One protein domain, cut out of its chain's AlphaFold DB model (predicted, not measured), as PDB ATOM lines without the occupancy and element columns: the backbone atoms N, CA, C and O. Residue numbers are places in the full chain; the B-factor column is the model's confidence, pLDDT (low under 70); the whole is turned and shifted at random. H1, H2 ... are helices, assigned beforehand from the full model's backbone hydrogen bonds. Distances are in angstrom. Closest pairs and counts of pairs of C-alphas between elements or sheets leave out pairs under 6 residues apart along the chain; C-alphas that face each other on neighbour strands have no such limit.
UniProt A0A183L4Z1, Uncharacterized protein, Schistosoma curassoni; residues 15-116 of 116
ATOM      1  N   GLU A  15      17.749 -39.926  15.980       86.06
ATOM      2  CA  GLU A  15      16.606 -40.813  15.721       86.06
ATOM      3  C   GLU A  15      15.704 -40.250  14.614       86.06
ATOM      4  O   GLU A  15      15.318 -40.978  13.706       86.06
ATOM      5  N   VAL A  16      15.429 -38.941  14.639       88.44
ATOM      6  CA  VAL A  16      14.634 -38.262  13.598       88.44
ATOM      7  C   VAL A  16      15.378 -38.240  12.261       88.44
ATOM      8  O   VAL A  16      14.759 -38.369  11.209       88.44
ATOM      9  N   PHE A  17      16.708 -38.118  12.290       86.75
ATOM     10  CA  PHE A  17      17.540 -38.241  11.093       86.75
ATOM     11  C   PHE A  17      17.458 -39.635  10.467       86.75
ATOM     12  O   PHE A  17      17.290 -39.747   9.256       86.75
ATOM     13  N   GLU A  18      17.582 -40.687  11.278       88.00
ATOM     14  CA  GLU A  18      17.504 -42.073  10.803       88.00
ATOM     15  C   GLU A  18      16.113 -42.384  10.214       88.00
ATOM     16  O   GLU A  18      16.044 -42.912   9.104       88.00
ATOM     17  N   ASP A  19      15.028 -41.951  10.870       90.69
ATOM     18  CA  ASP A  19      13.653 -42.063  10.344       90.69
ATOM     19  C   ASP A  19      13.462 -41.306   9.018       90.69
ATOM     20  O   ASP A  19      12.853 -41.815   8.075       90.69
ATOM     21  N   TYR A  20      14.015 -40.095   8.908       90.88
ATOM     22  CA  TYR A  20      13.963 -39.329   7.667       90.88
ATOM     23  C   TYR A  20      14.657 -40.062   6.514       90.88
ATOM     24  O   TYR A  20      14.108 -40.112   5.415       90.88
ATOM     25  N   PHE A  21      15.848 -40.629   6.736       88.44
ATOM     26  CA  PHE A  21      16.573 -41.337   5.678       88.44
ATOM     27  C   PHE A  21      15.814 -42.573   5.194       88.44
ATOM     28  O   PHE A  21      15.743 -42.796   3.988       88.44
ATOM     29  N   GLU A  22      15.188 -43.325   6.102       90.62
ATOM     30  CA  GLU A  22      14.340 -44.467   5.741       90.62
ATOM     31  C   GLU A  22      13.134 -44.023   4.895       90.62
ATOM     32  O   GLU A  22      12.855 -44.604   3.842       90.62
ATOM     33  N   ARG A  23      12.454 -42.937   5.294       90.50
ATOM     34  CA  ARG A  23      11.361 -42.343   4.505       90.50
ATOM     35  C   ARG A  23      11.836 -41.824   3.150       90.50
ATOM     36  O   ARG A  23      11.112 -41.972   2.165       90.50
ATOM     37  N   PHE A  24      13.031 -41.237   3.088       88.62
ATOM     38  CA  PHE A  24      13.612 -40.738   1.847       88.62
ATOM     39  C   PHE A  24      13.895 -41.877   0.872       88.62
ATOM     40  O   PHE A  24      13.485 -41.802  -0.284       88.62
ATOM     41  N   GLU A  25      14.510 -42.962   1.339       88.00
ATOM     42  CA  GLU A  25      14.755 -44.153   0.525       88.00
ATOM     43  C   GLU A  25      13.445 -44.769   0.019       88.00
ATOM     44  O   GLU A  25      13.321 -45.043  -1.177       88.00
ATOM     45  N   LEU A  26      12.430 -44.897   0.878       87.94
ATOM     46  CA  LEU A  26      11.114 -45.398   0.473       87.94
ATOM     47  C   LEU A  26      10.469 -44.514  -0.601       87.94
ATOM     48  O   LEU A  26       9.947 -45.028  -1.588       87.94
ATOM     49  N   TRP A  27      10.527 -43.194  -0.434       86.56
ATOM     50  CA  TRP A  27      10.011 -42.259  -1.429       86.56
ATOM     51  C   TRP A  27      10.762 -42.384  -2.756       86.56
ATOM     52  O   TRP A  27      10.125 -42.484  -3.801       86.56
ATOM     53  N   THR A  28      12.095 -42.492  -2.732       83.38
ATOM     54  CA  THR A  28      12.875 -42.693  -3.965       83.38
ATOM     55  C   THR A  28      12.545 -44.003  -4.675       83.38
ATOM     56  O   THR A  28      12.632 -44.050  -5.893       83.38
ATOM     57  N   MET A  29      12.121 -45.051  -3.955       80.50
ATOM     58  CA  MET A  29      11.656 -46.304  -4.567       80.50
ATOM     59  C   MET A  29      10.276 -46.187  -5.223       80.50
ATOM     60  O   MET A  29       9.939 -47.011  -6.070       80.50
ATOM     61  N   THR A  30       9.454 -45.218  -4.808       79.44
ATOM     62  CA  THR A  30       8.143 -44.959  -5.427       79.44
ATOM     63  C   THR A  30       8.219 -44.028  -6.630       79.44
ATOM     64  O   THR A  30       7.279 -43.979  -7.420       79.44
ATOM     65  N   GLU A  31       9.321 -43.295  -6.771       76.19
ATOM     66  CA  GLU A  31       9.584 -42.488  -7.954       76.19
ATOM     67  C   GLU A  31      10.080 -43.420  -9.072       76.19
ATOM     68  O   GLU A  31      11.184 -43.952  -9.013       76.19
ATOM     69  N   ASP A  32       9.251 -43.626 -10.098       65.31
ATOM     70  CA  ASP A  32       9.487 -44.516 -11.257       65.31
ATOM     71  C   ASP A  32      10.618 -44.030 -12.202       65.31
ATOM     72  O   ASP A  32      10.749 -44.474 -13.343       65.31
ATOM     73  N   ASP A  33      11.417 -43.067 -11.753       65.19
ATOM     74  CA  ASP A  33      12.293 -42.255 -12.585       65.19
ATOM     75  C   ASP A  33      13.757 -42.685 -12.352       65.19
ATOM     76  O   ASP A  33      14.512 -42.073 -11.592       65.19
ATOM     77  N   GLU A  34      14.144 -43.795 -12.999       58.78
ATOM     78  CA  GLU A  34      15.468 -44.446 -12.884       58.78
ATOM     79  C   GLU A  34      16.652 -43.514 -13.223       58.78
ATOM     80  O   GLU A  34      17.776 -43.752 -12.777       58.78
ATOM     81  N   ASP A  35      16.410 -42.437 -13.977       60.41
ATOM     82  CA  ASP A  35      17.430 -41.469 -14.396       60.41
ATOM     83  C   ASP A  35      17.612 -40.298 -13.420       60.41
ATOM     84  O   ASP A  35      18.478 -39.433 -13.632       60.41
ATOM     85  N   VAL A  36      16.823 -40.221 -12.343       64.81
ATOM     86  CA  VAL A  36      16.920 -39.068 -11.457       64.81
ATOM     87  C   VAL A  36      18.047 -39.227 -10.452       64.81
ATOM     88  O   VAL A  36      18.161 -40.184  -9.690       64.81
ATOM     89  N   ASN A  37      18.906 -38.213 -10.438       83.12
ATOM     90  CA  ASN A  37      20.018 -38.123  -9.519       83.12
ATOM     91  C   ASN A  37      19.500 -38.018  -8.073       83.12
ATOM     92  O   ASN A  37      19.172 -36.927  -7.604       83.12
ATOM     93  N   ILE A  38      19.479 -39.144  -7.355       85.81
ATOM     94  CA  ILE A  38      19.116 -39.245  -5.931       85.81
ATOM     95  C   ILE A  38      19.829 -38.199  -5.065       85.81
ATOM     96  O   ILE A  38      19.239 -37.653  -4.136       85.81
ATOM     97  N   VAL A  39      21.071 -37.838  -5.410       89.25
ATOM     98  CA  VAL A  39      21.823 -36.781  -4.722       89.25
ATOM     99  C   VAL A  39      21.170 -35.418  -4.939       89.25
ATOM    100  O   VAL A  39      21.080 -34.626  -4.008       89.25
ATOM    101  N   ALA A  40      20.685 -35.121  -6.143       88.75
ATOM    102  CA  ALA A  40      19.989 -33.869  -6.421       88.75
ATOM    103  C   ALA A  40      18.656 -33.776  -5.663       88.75
ATOM    104  O   ALA A  40      18.355 -32.715  -5.108       88.75
ATOM    105  N   TYR A  41      17.894 -34.874  -5.582       88.50
ATOM    106  CA  TYR A  41      16.693 -34.919  -4.746       88.50
ATOM    107  C   TYR A  41      17.031 -34.708  -3.282       88.50
ATOM    108  O   TYR A  41      16.472 -33.815  -2.650       88.50
ATOM    109  N   PHE A  42      18.011 -35.447  -2.770       89.50
ATOM    110  CA  PHE A  42      18.458 -35.301  -1.396       89.50
ATOM    111  C   PHE A  42      18.821 -33.845  -1.077       89.50
ATOM    112  O   PHE A  42      18.276 -33.255  -0.151       89.50
ATOM    113  N   LEU A  43      19.647 -33.206  -1.911       89.81
ATOM    114  CA  LEU A  43      20.043 -31.805  -1.734       89.81
ATOM    115  C   LEU A  43      18.876 -30.803  -1.867       89.81
ATOM    116  O   LEU A  43      19.024 -29.658  -1.440       89.81
ATOM    117  N   THR A  44      17.742 -31.205  -2.447       88.75
ATOM    118  CA  THR A  44      16.515 -30.392  -2.548       88.75
ATOM    119  C   THR A  44      15.657 -30.494  -1.285       88.75
ATOM    120  O   THR A  44      15.046 -29.504  -0.876       88.75
ATOM    121  N   PHE A  45      15.633 -31.668  -0.649       88.00
ATOM    122  CA  PHE A  45      14.847 -31.941   0.559       88.00
ATOM    123  C   PHE A  45      15.610 -31.696   1.866       88.00
ATOM    124  O   PHE A  45      15.094 -31.947   2.945       88.00
ATOM    125  N   ILE A  46      16.817 -31.139   1.816       90.25
ATOM    126  CA  ILE A  46      17.506 -30.654   3.016       90.25
ATOM    127  C   ILE A  46      17.352 -29.141   3.181       90.25
ATOM    128  O   ILE A  46      17.246 -28.388   2.208       90.25
ATOM    129  N   GLU A  47      17.403 -28.669   4.422       90.06
ATOM    130  CA  GLU A  47      17.399 -27.236   4.691       90.06
ATOM    131  C   GLU A  47      18.705 -26.543   4.258       90.06
ATOM    132  O   GLU A  47      19.771 -27.145   4.080       90.06
ATOM    133  N   LYS A  48      18.650 -25.211   4.119       89.50
ATOM    134  CA  LYS A  48      19.807 -24.389   3.716       89.50
ATOM    135  C   LYS A  48      21.002 -24.541   4.658       89.50
ATOM    136  O   LYS A  48      22.151 -24.432   4.214       89.50
ATOM    137  N   GLU A  49      20.741 -24.764   5.941       88.25
ATOM    138  CA  GLU A  49      21.781 -24.963   6.948       88.25
ATOM    139  C   GLU A  49      22.480 -26.311   6.762       88.25
ATOM    140  O   GLU A  49      23.710 -26.341   6.664       88.25
ATOM    141  N   ALA A  50      21.716 -27.391   6.563       89.69
ATOM    142  CA  ALA A  50      22.238 -28.712   6.211       89.69
ATOM    143  C   ALA A  50      23.111 -28.663   4.949       89.69
ATOM    144  O   ALA A  50      24.223 -29.193   4.924       89.69
ATOM    145  N   TYR A  51      22.659 -27.956   3.909       91.25
ATOM    146  CA  TYR A  51      23.429 -27.798   2.675       91.25
ATOM    147  C   TYR A  51      24.740 -27.024   2.888       91.25
ATOM    148  O   TYR A  51      25.780 -27.362   2.316       91.25
ATOM    149  N   SER A  52      24.714 -25.980   3.720       89.38
ATOM    150  CA  SER A  52      25.903 -25.184   4.058       89.38
ATOM    151  C   SER A  52      26.913 -25.987   4.884       89.38
ATOM    152  O   SER A  52      28.127 -25.866   4.676       89.38
ATOM    153  N   LEU A  53      26.417 -26.846   5.774       88.25
ATOM    154  CA  LEU A  53      27.219 -27.804   6.522       88.25
ATOM    155  C   LEU A  53      27.862 -28.824   5.579       88.25
ATOM    156  O   LEU A  53      29.085 -28.943   5.575       88.25
ATOM    157  N   LEU A  54      27.080 -29.476   4.715       90.06
ATOM    158  CA  LEU A  54      27.595 -30.410   3.710       90.06
ATOM    159  C   LEU A  54      28.652 -29.763   2.821       90.06
ATOM    160  O   LEU A  54      29.685 -30.368   2.570       90.06
ATOM    161  N   LYS A  55      28.459 -28.511   2.395       89.12
ATOM    162  CA  LYS A  55      29.479 -27.759   1.651       89.12
ATOM    163  C   LYS A  55      30.799 -27.622   2.395       89.12
ATOM    164  O   LYS A  55      31.828 -27.560   1.741       89.12
ATOM    165  N   THR A  56      30.766 -27.512   3.719       87.50
ATOM    166  CA  THR A  56      31.969 -27.404   4.551       87.50
ATOM    167  C   THR A  56      32.602 -28.777   4.766       87.50
ATOM    168  O   THR A  56      33.820 -28.906   4.662       87.50
ATOM    169  N   LEU A  57      31.777 -29.794   5.028       84.81
ATOM    170  CA  LEU A  57      32.218 -31.164   5.292       84.81
ATOM    171  C   LEU A  57      32.716 -31.888   4.037       84.81
ATOM    172  O   LEU A  57      33.590 -32.730   4.149       84.81
ATOM    173  N   ALA A  58      32.193 -31.552   2.858       85.25
ATOM    174  CA  ALA A  58      32.545 -32.175   1.584       85.25
ATOM    175  C   ALA A  58      33.843 -31.637   0.959       85.25
ATOM    176  O   ALA A  58      34.270 -32.154  -0.068       85.25
ATOM    177  N   LEU A  59      34.463 -30.588   1.519       83.56
ATOM    178  CA  LEU A  59      35.642 -29.969   0.907       83.56
ATOM    179  C   LEU A  59      36.812 -30.960   0.789       83.56
ATOM    180  O   LEU A  59      37.089 -31.678   1.749       83.56
ATOM    181  N   PRO A  60      37.553 -30.945  -0.338       81.00
ATOM    182  CA  PRO A  60      37.510 -29.963  -1.435       81.00
ATOM    183  C   PRO A  60      36.434 -30.226  -2.506       81.00
ATOM    184  O   PRO A  60      36.311 -29.453  -3.459       81.00
ATOM    185  N   GLU A  61      35.679 -31.310  -2.378       86.25
ATOM    186  CA  GLU A  61      34.657 -31.725  -3.331       86.25
ATOM    187  C   GLU A  61      33.350 -30.931  -3.162       86.25
ATOM    188  O   GLU A  61      33.154 -30.164  -2.214       86.25
ATOM    189  N   LYS A  62      32.439 -31.061  -4.133       87.88
ATOM    190  CA  LYS A  62      31.110 -30.443  -4.063       87.88
ATOM    191  C   LYS A  62      30.116 -31.483  -3.542       87.88
ATOM    192  O   LYS A  62      30.202 -32.629  -3.959       87.88
ATOM    193  N   PRO A  63      29.091 -31.108  -2.756       86.81
ATOM    194  CA  PRO A  63      28.093 -32.077  -2.299       86.81
ATOM    195  C   PRO A  63      27.448 -32.887  -3.435       86.81
ATOM    196  O   PRO A  63      27.220 -34.074  -3.284       86.81
ATOM    197  N   ILE A  64      27.238 -32.277  -4.608       89.75
ATOM    198  CA  ILE A  64      26.659 -32.953  -5.782       89.75
ATOM    199  C   ILE A  64      27.585 -33.995  -6.440       89.75
ATOM    200  O   ILE A  64      27.110 -34.800  -7.233       89.75
ATOM    201  N   SER A  65      28.896 -33.957  -6.170       89.94
ATOM    202  CA  SER A  65      29.849 -34.954  -6.680       89.94
ATOM    203  C   SER A  65      30.044 -36.135  -5.732       89.94
ATOM    204  O   SER A  65      30.652 -37.123  -6.132       89.94
ATOM    205  N   LEU A  66      29.539 -36.039  -4.499       89.44
ATOM    206  CA  LEU A  66      29.593 -37.118  -3.521       89.44
ATOM    207  C   LEU A  66      28.443 -38.103  -3.732       89.44
ATOM    208  O   LEU A  66      27.375 -37.740  -4.224       89.44
ATOM    209  N   SER A  67      28.649 -39.354  -3.318       89.75
ATOM    210  CA  SER A  67      27.565 -40.334  -3.270       89.75
ATOM    211  C   SER A  67      26.549 -39.968  -2.185       89.75
ATOM    212  O   SER A  67      26.907 -39.402  -1.151       89.75
ATOM    213  N   TYR A  68      25.294 -40.374  -2.384       89.12
ATOM    214  CA  TYR A  68      24.237 -40.249  -1.376       89.12
ATOM    215  C   TYR A  68      24.652 -40.850  -0.023       89.12
ATOM    216  O   TYR A  68      24.541 -40.191   1.005       89.12
ATOM    217  N   THR A  69      25.257 -42.043  -0.037       88.94
ATOM    218  CA  THR A  69      25.786 -42.701   1.169       88.94
ATOM    219  C   THR A  69      26.794 -41.835   1.922       88.94
ATOM    220  O   THR A  69      26.706 -41.701   3.138       88.94
ATOM    221  N   THR A  70      27.707 -41.173   1.204       89.75
ATOM    222  CA  THR A  70      28.695 -40.280   1.819       89.75
ATOM    223  C   THR A  70      28.013 -39.066   2.448       89.75
ATOM    224  O   THR A  70      28.368 -38.669   3.552       89.75
ATOM    225  N   LEU A  71      27.027 -38.470   1.773       90.19
ATOM    226  CA  LEU A  71      26.295 -37.314   2.302       90.19
ATOM    227  C   LEU A  71      25.499 -37.661   3.566       90.19
ATOM    228  O   LEU A  71      25.526 -36.887   4.526       90.19
ATOM    229  N   ASN A  72      24.847 -38.825   3.588       88.25
ATOM    230  CA  ASN A  72      24.127 -39.323   4.759       88.25
ATOM    231  C   ASN A  72      25.058 -39.544   5.946       88.25
ATOM    232  O   ASN A  72      24.785 -39.044   7.037       88.25
ATOM    233  N   ASP A  73      26.179 -40.231   5.727       87.56
ATOM    234  CA  ASP A  73      27.160 -40.493   6.778       87.56
ATOM    235  C   ASP A  73      27.696 -39.186   7.375       87.56
ATOM    236  O   ASP A  73      27.797 -39.057   8.596       87.56
ATOM    237  N   LEU A  74      27.986 -38.181   6.538       88.25
ATOM    238  CA  LEU A  74      28.463 -36.874   7.002       88.25
ATOM    239  C   LEU A  74      27.456 -36.174   7.920       88.25
ATOM    240  O   LEU A  74      27.845 -35.633   8.959       88.25
ATOM    241  N   LEU A  75      26.174 -36.191   7.559       87.88
ATOM    242  CA  LEU A  75      25.122 -35.587   8.374       87.88
ATOM    243  C   LEU A  75      24.868 -36.381   9.655       87.88
ATOM    244  O   LEU A  75      24.786 -35.791  10.730       87.88
ATOM    245  N   LEU A  76      24.814 -37.710   9.570       85.25
ATOM    246  CA  LEU A  76      24.574 -38.569  10.725       85.25
ATOM    247  C   LEU A  76      25.704 -38.461  11.754       85.25
ATOM    248  O   LEU A  76      25.439 -38.395  12.955       85.25
ATOM    249  N   VAL A  77      26.961 -38.395  11.304       83.62
ATOM    250  CA  VAL A  77      28.116 -38.167  12.184       83.62
ATOM    251  C   VAL A  77      28.016 -36.807  12.867       83.62
ATOM    252  O   VAL A  77      28.216 -36.729  14.079       83.62
ATOM    253  N   TYR A  78      27.672 -35.750  12.127       83.88
ATOM    254  CA  TYR A  78      27.501 -34.420  12.709       83.88
ATOM    255  C   TYR A  78      26.407 -34.404  13.780       83.88
ATOM    256  O   TYR A  78      26.642 -33.922  14.883       83.88
ATOM    257  N   VAL A  79      25.240 -34.977  13.491       82.12
ATOM    258  CA  VAL A  79      24.100 -35.002  14.418       82.12
ATOM    259  C   VAL A  79      24.402 -35.858  15.648       82.12
ATOM    260  O   VAL A  79      24.089 -35.478  16.774       82.12
ATOM    261  N   LYS A  80      25.069 -37.006  15.479       80.38
ATOM    262  CA  LYS A  80      25.531 -37.828  16.612       80.38
ATOM    263  C   LYS A  80      26.543 -37.069  17.471       80.38
ATOM    264  O   LYS A  80      26.481 -37.154  18.695       80.38
ATOM    265  N   TYR A  81      27.422 -36.288  16.849       73.62
ATOM    266  CA  TYR A  81      28.367 -35.423  17.546       73.62
ATOM    267  C   TYR A  81      27.674 -34.286  18.310       73.62
ATOM    268  O   TYR A  81      27.940 -34.118  19.498       73.62
ATOM    269  N   THR A  82      26.760 -33.535  17.691       71.25
ATOM    270  CA  THR A  82      26.051 -32.426  18.356       71.25
ATOM    271  C   THR A  82      25.153 -32.913  19.489       71.25
ATOM    272  O   THR A  82      25.147 -32.309  20.564       71.25
ATOM    273  N   ASN A  83      24.465 -34.041  19.299       67.62
ATOM    274  CA  ASN A  83      23.671 -34.682  20.347       67.62
ATOM    275  C   ASN A  83      24.546 -35.182  21.509       67.62
ATOM    276  O   ASN A  83      24.097 -35.189  22.653       67.62
ATOM    277  N   PHE A  84      25.803 -35.561  21.245       61.09
ATOM    278  CA  PHE A  84      26.758 -35.978  22.274       61.09
ATOM    279  C   PHE A  84      27.448 -34.798  22.989       61.09
ATOM    280  O   PHE A  84      27.678 -34.852  24.198       61.09
ATOM    281  N   GLU A  85      27.771 -33.714  22.280       57.09
ATOM    282  CA  GLU A  85      28.485 -32.545  22.820       57.09
ATOM    283  C   GLU A  85      27.615 -31.595  23.655       57.09
ATOM    284  O   GLU A  85      28.136 -30.827  24.471       57.09
ATOM    285  N   CYS A  86      26.287 -31.671  23.560       49.69
ATOM    286  CA  CYS A  86      25.401 -30.726  24.245       49.69
ATOM    287  C   CYS A  86      25.107 -31.067  25.724       49.69
ATOM    288  O   CYS A  86      24.033 -30.776  26.247       49.69
ATOM    289  N   GLY A  87      26.076 -31.654  26.433       51.38
ATOM    290  CA  GLY A  87      26.072 -31.756  27.898       51.38
ATOM    291  C   GLY A  87      27.089 -30.848  28.599       51.38
ATOM    292  O   GLY A  87      27.014 -30.682  29.817       51.38
ATOM    293  N   ARG A  88      28.083 -30.292  27.885       46.88
ATOM    294  CA  ARG A  88      29.264 -29.674  28.529       46.88
ATOM    295  C   ARG A  88      29.892 -28.488  27.783       46.88
ATOM    296  O   ARG A  88      31.107 -28.375  27.776       46.88
ATOM    297  N   GLY A  89      29.110 -27.575  27.203       48.69
ATOM    298  CA  GLY A  89      29.549 -26.190  26.918       48.69
ATOM    299  C   GLY A  89      30.919 -25.988  26.232       48.69
ATOM    300  O   GLY A  89      31.589 -24.988  26.504       48.69
ATOM    301  N   GLY A  90      31.362 -26.929  25.393       49.59
ATOM    302  CA  GLY A  90      32.633 -26.870  24.672       49.59
ATOM    303  C   GLY A  90      32.535 -25.968  23.444       49.59
ATOM    304  O   GLY A  90      31.485 -25.870  22.814       49.59
ATOM    305  N   ARG A  91      33.617 -25.255  23.106       50.81
ATOM    306  CA  ARG A  91      33.659 -24.413  21.900       50.81
ATOM    307  C   ARG A  91      33.761 -25.290  20.654       50.81
ATOM    308  O   ARG A  91      34.670 -26.105  20.555       50.81
ATOM    309  N   PHE A  92      32.895 -25.017  19.681       51.06
ATOM    310  CA  PHE A  92      32.866 -25.665  18.373       51.06
ATOM    311  C   PHE A  92      34.220 -25.567  17.658       51.06
ATOM    312  O   PHE A  92      34.656 -24.476  17.271       51.06
ATOM    313  N   ARG A  93      34.874 -26.707  17.427       57.56
ATOM    314  CA  ARG A  93      35.957 -26.802  16.445       57.56
ATOM    315  C   ARG A  93      35.336 -27.195  15.104       57.56
ATOM    316  O   ARG A  93      34.613 -28.178  15.025       57.56
ATOM    317  N   LYS A  94      35.591 -26.415  14.046       56.91
ATOM    318  CA  LYS A  94      35.162 -26.769  12.681       56.91
ATOM    319  C   LYS A  94      35.819 -28.096  12.286       56.91
ATOM    320  O   LYS A  94      37.046 -28.156  12.247       56.91
ATOM    321  N   MET A  95      35.006 -29.115  12.026       63.66
ATOM    322  CA  MET A  95      35.441 -30.463  11.656       63.66
ATOM    323  C   MET A  95      35.501 -30.589  10.130       63.66
ATOM    324  O   MET A  95      34.663 -30.011   9.434       63.66
ATOM    325  N   ASN A  96      36.504 -31.294   9.607       62.88
ATOM    326  CA  ASN A  96      36.640 -31.581   8.175       62.88
ATOM    327  C   ASN A  96      36.380 -33.072   7.868       62.88
ATOM    328  O   ASN A  96      36.261 -33.891   8.780       62.88
ATOM    329  N   TYR A  97      36.285 -33.416   6.578       62.03
ATOM    330  CA  TYR A  97      36.074 -34.789   6.093       62.03
ATOM    331  C   TYR A  97      37.063 -35.805   6.698       62.03
ATOM    332  O   TYR A  97      36.683 -36.902   7.106       62.03
ATOM    333  N   GLU A  98      38.325 -35.401   6.844       63.19
ATOM    334  CA  GLU A  98      39.403 -36.232   7.385       63.19
ATOM    335  C   GLU A  98      39.239 -36.514   8.879       63.19
ATOM    336  O   GLU A  98      39.465 -37.640   9.328       63.19
ATOM    337  N   ASP A  99      38.792 -35.529   9.653       63.16
ATOM    338  CA  ASP A  99      38.461 -35.703  11.066       63.16
ATOM    339  C   ASP A  99      37.282 -36.682  11.233       63.16
ATOM    340  O   ASP A  99      37.287 -37.507  12.150       63.16
ATOM    341  N   ILE A 100      36.304 -36.646  10.317       61.59
ATOM    342  CA  ILE A 100      35.150 -37.564  10.294       61.59
ATOM    343  C   ILE A 100      35.593 -38.988   9.968       61.59
ATOM    344  O   ILE A 100      35.291 -39.912  10.724       61.59
ATOM    345  N   LYS A 101      36.367 -39.167   8.897       59.97
ATOM    346  CA  LYS A 101      36.890 -40.472   8.478       59.97
ATOM    347  C   LYS A 101      37.722 -41.144   9.573       59.97
ATOM    348  O   LYS A 101      37.663 -42.361   9.743       59.97
ATOM    349  N   ASN A 102      38.475 -40.358  10.339       57.97
ATOM    350  CA  ASN A 102      39.232 -40.855  11.486       57.97
ATOM    351  C   ASN A 102      38.331 -41.202  12.687       57.97
ATOM    352  O   ASN A 102      38.656 -42.114  13.447       57.97
ATOM    353  N   SER A 103      37.191 -40.519  12.852       53.38
ATOM    354  CA  SER A 103      36.223 -40.767  13.930       53.38
ATOM    355  C   SER A 103      35.465 -42.086  13.758       53.38
ATOM    356  O   SER A 103      35.234 -42.788  14.742       53.38
ATOM    357  N   THR A 104      35.129 -42.480  12.526       47.59
ATOM    358  CA  THR A 104      34.420 -43.744  12.238       47.59
ATOM    359  C   THR A 104      35.235 -44.991  12.620       47.59
ATOM    360  O   THR A 104      34.676 -46.073  12.776       47.59
ATOM    361  N   ALA A 105      36.549 -44.846  12.832       46.69
ATOM    362  CA  ALA A 105      37.451 -45.912  13.273       46.69
ATOM    363  C   ALA A 105      37.623 -46.011  14.803       46.69
ATOM    364  O   ALA A 105      38.347 -46.888  15.283       46.69
ATOM    365  N   LEU A 106      37.012 -45.123  15.595       45.53
ATOM    366  CA  LEU A 106      37.341 -44.970  17.011       45.53
ATOM    367  C   LEU A 106      36.133 -45.188  17.931       45.53
ATOM    368  O   LEU A 106      35.061 -44.620  17.758       45.53
ATOM    369  N   GLN A 107      36.347 -46.021  18.956       44.78
ATOM    370  CA  GLN A 107      35.357 -46.327  19.989       44.78
ATOM    371  C   GLN A 107      34.795 -45.058  20.662       44.78
ATOM    372  O   GLN A 107      35.509 -44.049  20.728       44.78
ATOM    373  N   PRO A 108      33.581 -45.125  21.259       46.22
ATOM    374  CA  PRO A 108      32.884 -43.987  21.878       46.22
ATOM    375  C   PRO A 108      33.730 -43.155  22.856       46.22
ATOM    376  O   PRO A 108      33.503 -41.962  23.033       46.22
ATOM    377  N   SER A 109      34.760 -43.755  23.457       41.81
ATOM    378  CA  SER A 109      35.718 -43.079  24.335       41.81
ATOM    379  C   SER A 109      36.550 -41.989  23.647       41.81
ATOM    380  O   SER A 109      37.155 -41.167  24.334       41.81
ATOM    381  N   THR A 110      36.586 -41.929  22.316       43.81
ATOM    382  CA  THR A 110      37.476 -41.014  21.581       43.81
ATOM    383  C   THR A 110      36.832 -39.688  21.209       43.81
ATOM    384  O   THR A 110      37.562 -38.708  21.071       43.81
ATOM    385  N   TYR A 111      35.496 -39.604  21.213       44.12
ATOM    386  CA  TYR A 111      34.791 -38.318  21.172       44.12
ATOM    387  C   TYR A 111      35.321 -37.375  22.267       44.12
ATOM    388  O   TYR A 111      35.642 -36.224  21.999       44.12
ATOM    389  N   SER A 112      35.606 -37.905  23.464       39.72
ATOM    390  CA  SER A 112      36.178 -37.132  24.580       39.72
ATOM    391  C   SER A 112      37.612 -36.605  24.376       39.72
ATOM    392  O   SER A 112      38.021 -35.674  25.071       39.72
ATOM    393  N   ARG A 113      38.394 -37.167  23.440       41.88
ATOM    394  CA  ARG A 113      39.735 -36.659  23.078       41.88
ATOM    395  C   ARG A 113      39.680 -35.548  22.031       41.88
ATOM    396  O   ARG A 113      40.639 -34.790  21.932       41.88
ATOM    397  N   LEU A 114      38.581 -35.456  21.287       46.19
ATOM    398  CA  LEU A 114      38.327 -34.412  20.295       46.19
ATOM    399  C   LEU A 114      37.731 -33.144  20.932       46.19
ATOM    400  O   LEU A 114      37.837 -32.070  20.351       46.19
ATOM    401  N   CYS A 115      37.212 -33.257  22.161       38.97
ATOM    402  CA  CYS A 115      36.789 -32.145  23.019       38.97
ATOM    403  C   CYS A 115      37.943 -31.434  23.774       38.97
ATOM    404  O   CYS A 115      37.662 -30.683  24.713       38.97
ATOM    405  N   ARG A 116      39.225 -31.709  23.468       37.69
ATOM    406  CA  ARG A 116      40.384 -31.044  24.104       37.69
ATOM    407  C   ARG A 116      41.008 -29.968  23.229       37.69
ATOM    408  O   ARG A 116      41.214 -30.231  22.025       37.69
TER     409      ARG A 116
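Overview. This is residues 15 to 116 of the 116 residues of an uncharacterized protein of Schistosoma curassoni (UniProt A0A183L4Z1). A long helix, H4, runs through the middle of an elongated, loosely joined group of helices: H1 runs nearly antiparallel to it at some distance, meeting it with residues 17 to 21, while H2 meets it at its first residue, Tyr 68, H3 crosses it at residues 71 to 75 and H5 packs on its residues 74 to 77. The last helix, H6, lies near H4, with the C-alphas of Tyr 81 and Tyr 111 closest, and two stretches stick out: residues 29 to 35, of which 29 and 30 belong to H1, and residues 105 to 110, of which 108 to 110 belong to H6. The printed part has 102 residues with six named helices, H1 to H6 in chain order, and no named strand; its class is all helix. It is only just compact, close to loose, with a radius of gyration of the C-alphas of 15.0 A, and spans 48 by 29 by 26 A.

Along the chain. Find C-alpha 68 at (24.237, -40.249, -1.376); from there H4, residues 68 to 85, runs 25.7 A to C-alpha 85 at (28.485, -32.545, 22.820). Go back to C-alpha 15 at (16.606, -40.813, 15.721) for H1, residues 15 to 30, 23.2 A long. H2 is residues 38 to 45, 10.7 A, and H3 is residues 48 to 57, 14.2 A. Beyond H4 come H5, residues 97 to 103, 9.9 A, and H6, residues 108 to 114, 11.1 A, which ends at C-alpha 114 at (38.327, -34.412, 20.295).

Arrangement. Begin with H4, the hub, which touches four helices; the helix packing is mostly crossed, with one of these four pairs at a shallow tilt. H3 touches residues 71 to 75 of H4, about perpendicular at 82 degrees, and the closest C-alphas, of Leu 57 and Leu 74, are 7.0 A apart. H2 only just touches H4, with 3 pairs of C-alphas within 8 A, at residue 68 of H4 alone; the C-alphas of Val 39 and Tyr 68 are closest, at 5.4 A. H1 only just touches H4, also with 3 pairs, at a shallow tilt of 16 degrees, opposite ways; look at the closest C-alphas, of Phe 17 and Leu 76, 7.1 A apart. H5 only just touches H4, again with 3 pairs, at a steep tilt of 61 degrees, the closest C-alphas being those of Val 77 and Ile 100, 7.3 A apart. H6 is close to H4 but not clearly touching, with the C-alphas of Tyr 81 and Tyr 111 closest at 7.9 A. H1 and H3 are apart, for instance. In H1 to H5 every O i to N i+4 pair is within hydrogen-bond range; in H6 it is 1 of 3, beside 2 of 4 O i to N i+3 pairs.

Size, cuts and confidence. The C-alphas farthest apart, of Asp 32 and Arg 116, are 48.9 A apart. The printed part has no cut, and the link from H4 to H5, 11 residues, is long. Look at the B-factor column: residues 32 to 36 and 83 to 116 are under 70, and the mean pLDDT of the printed part is 74.0.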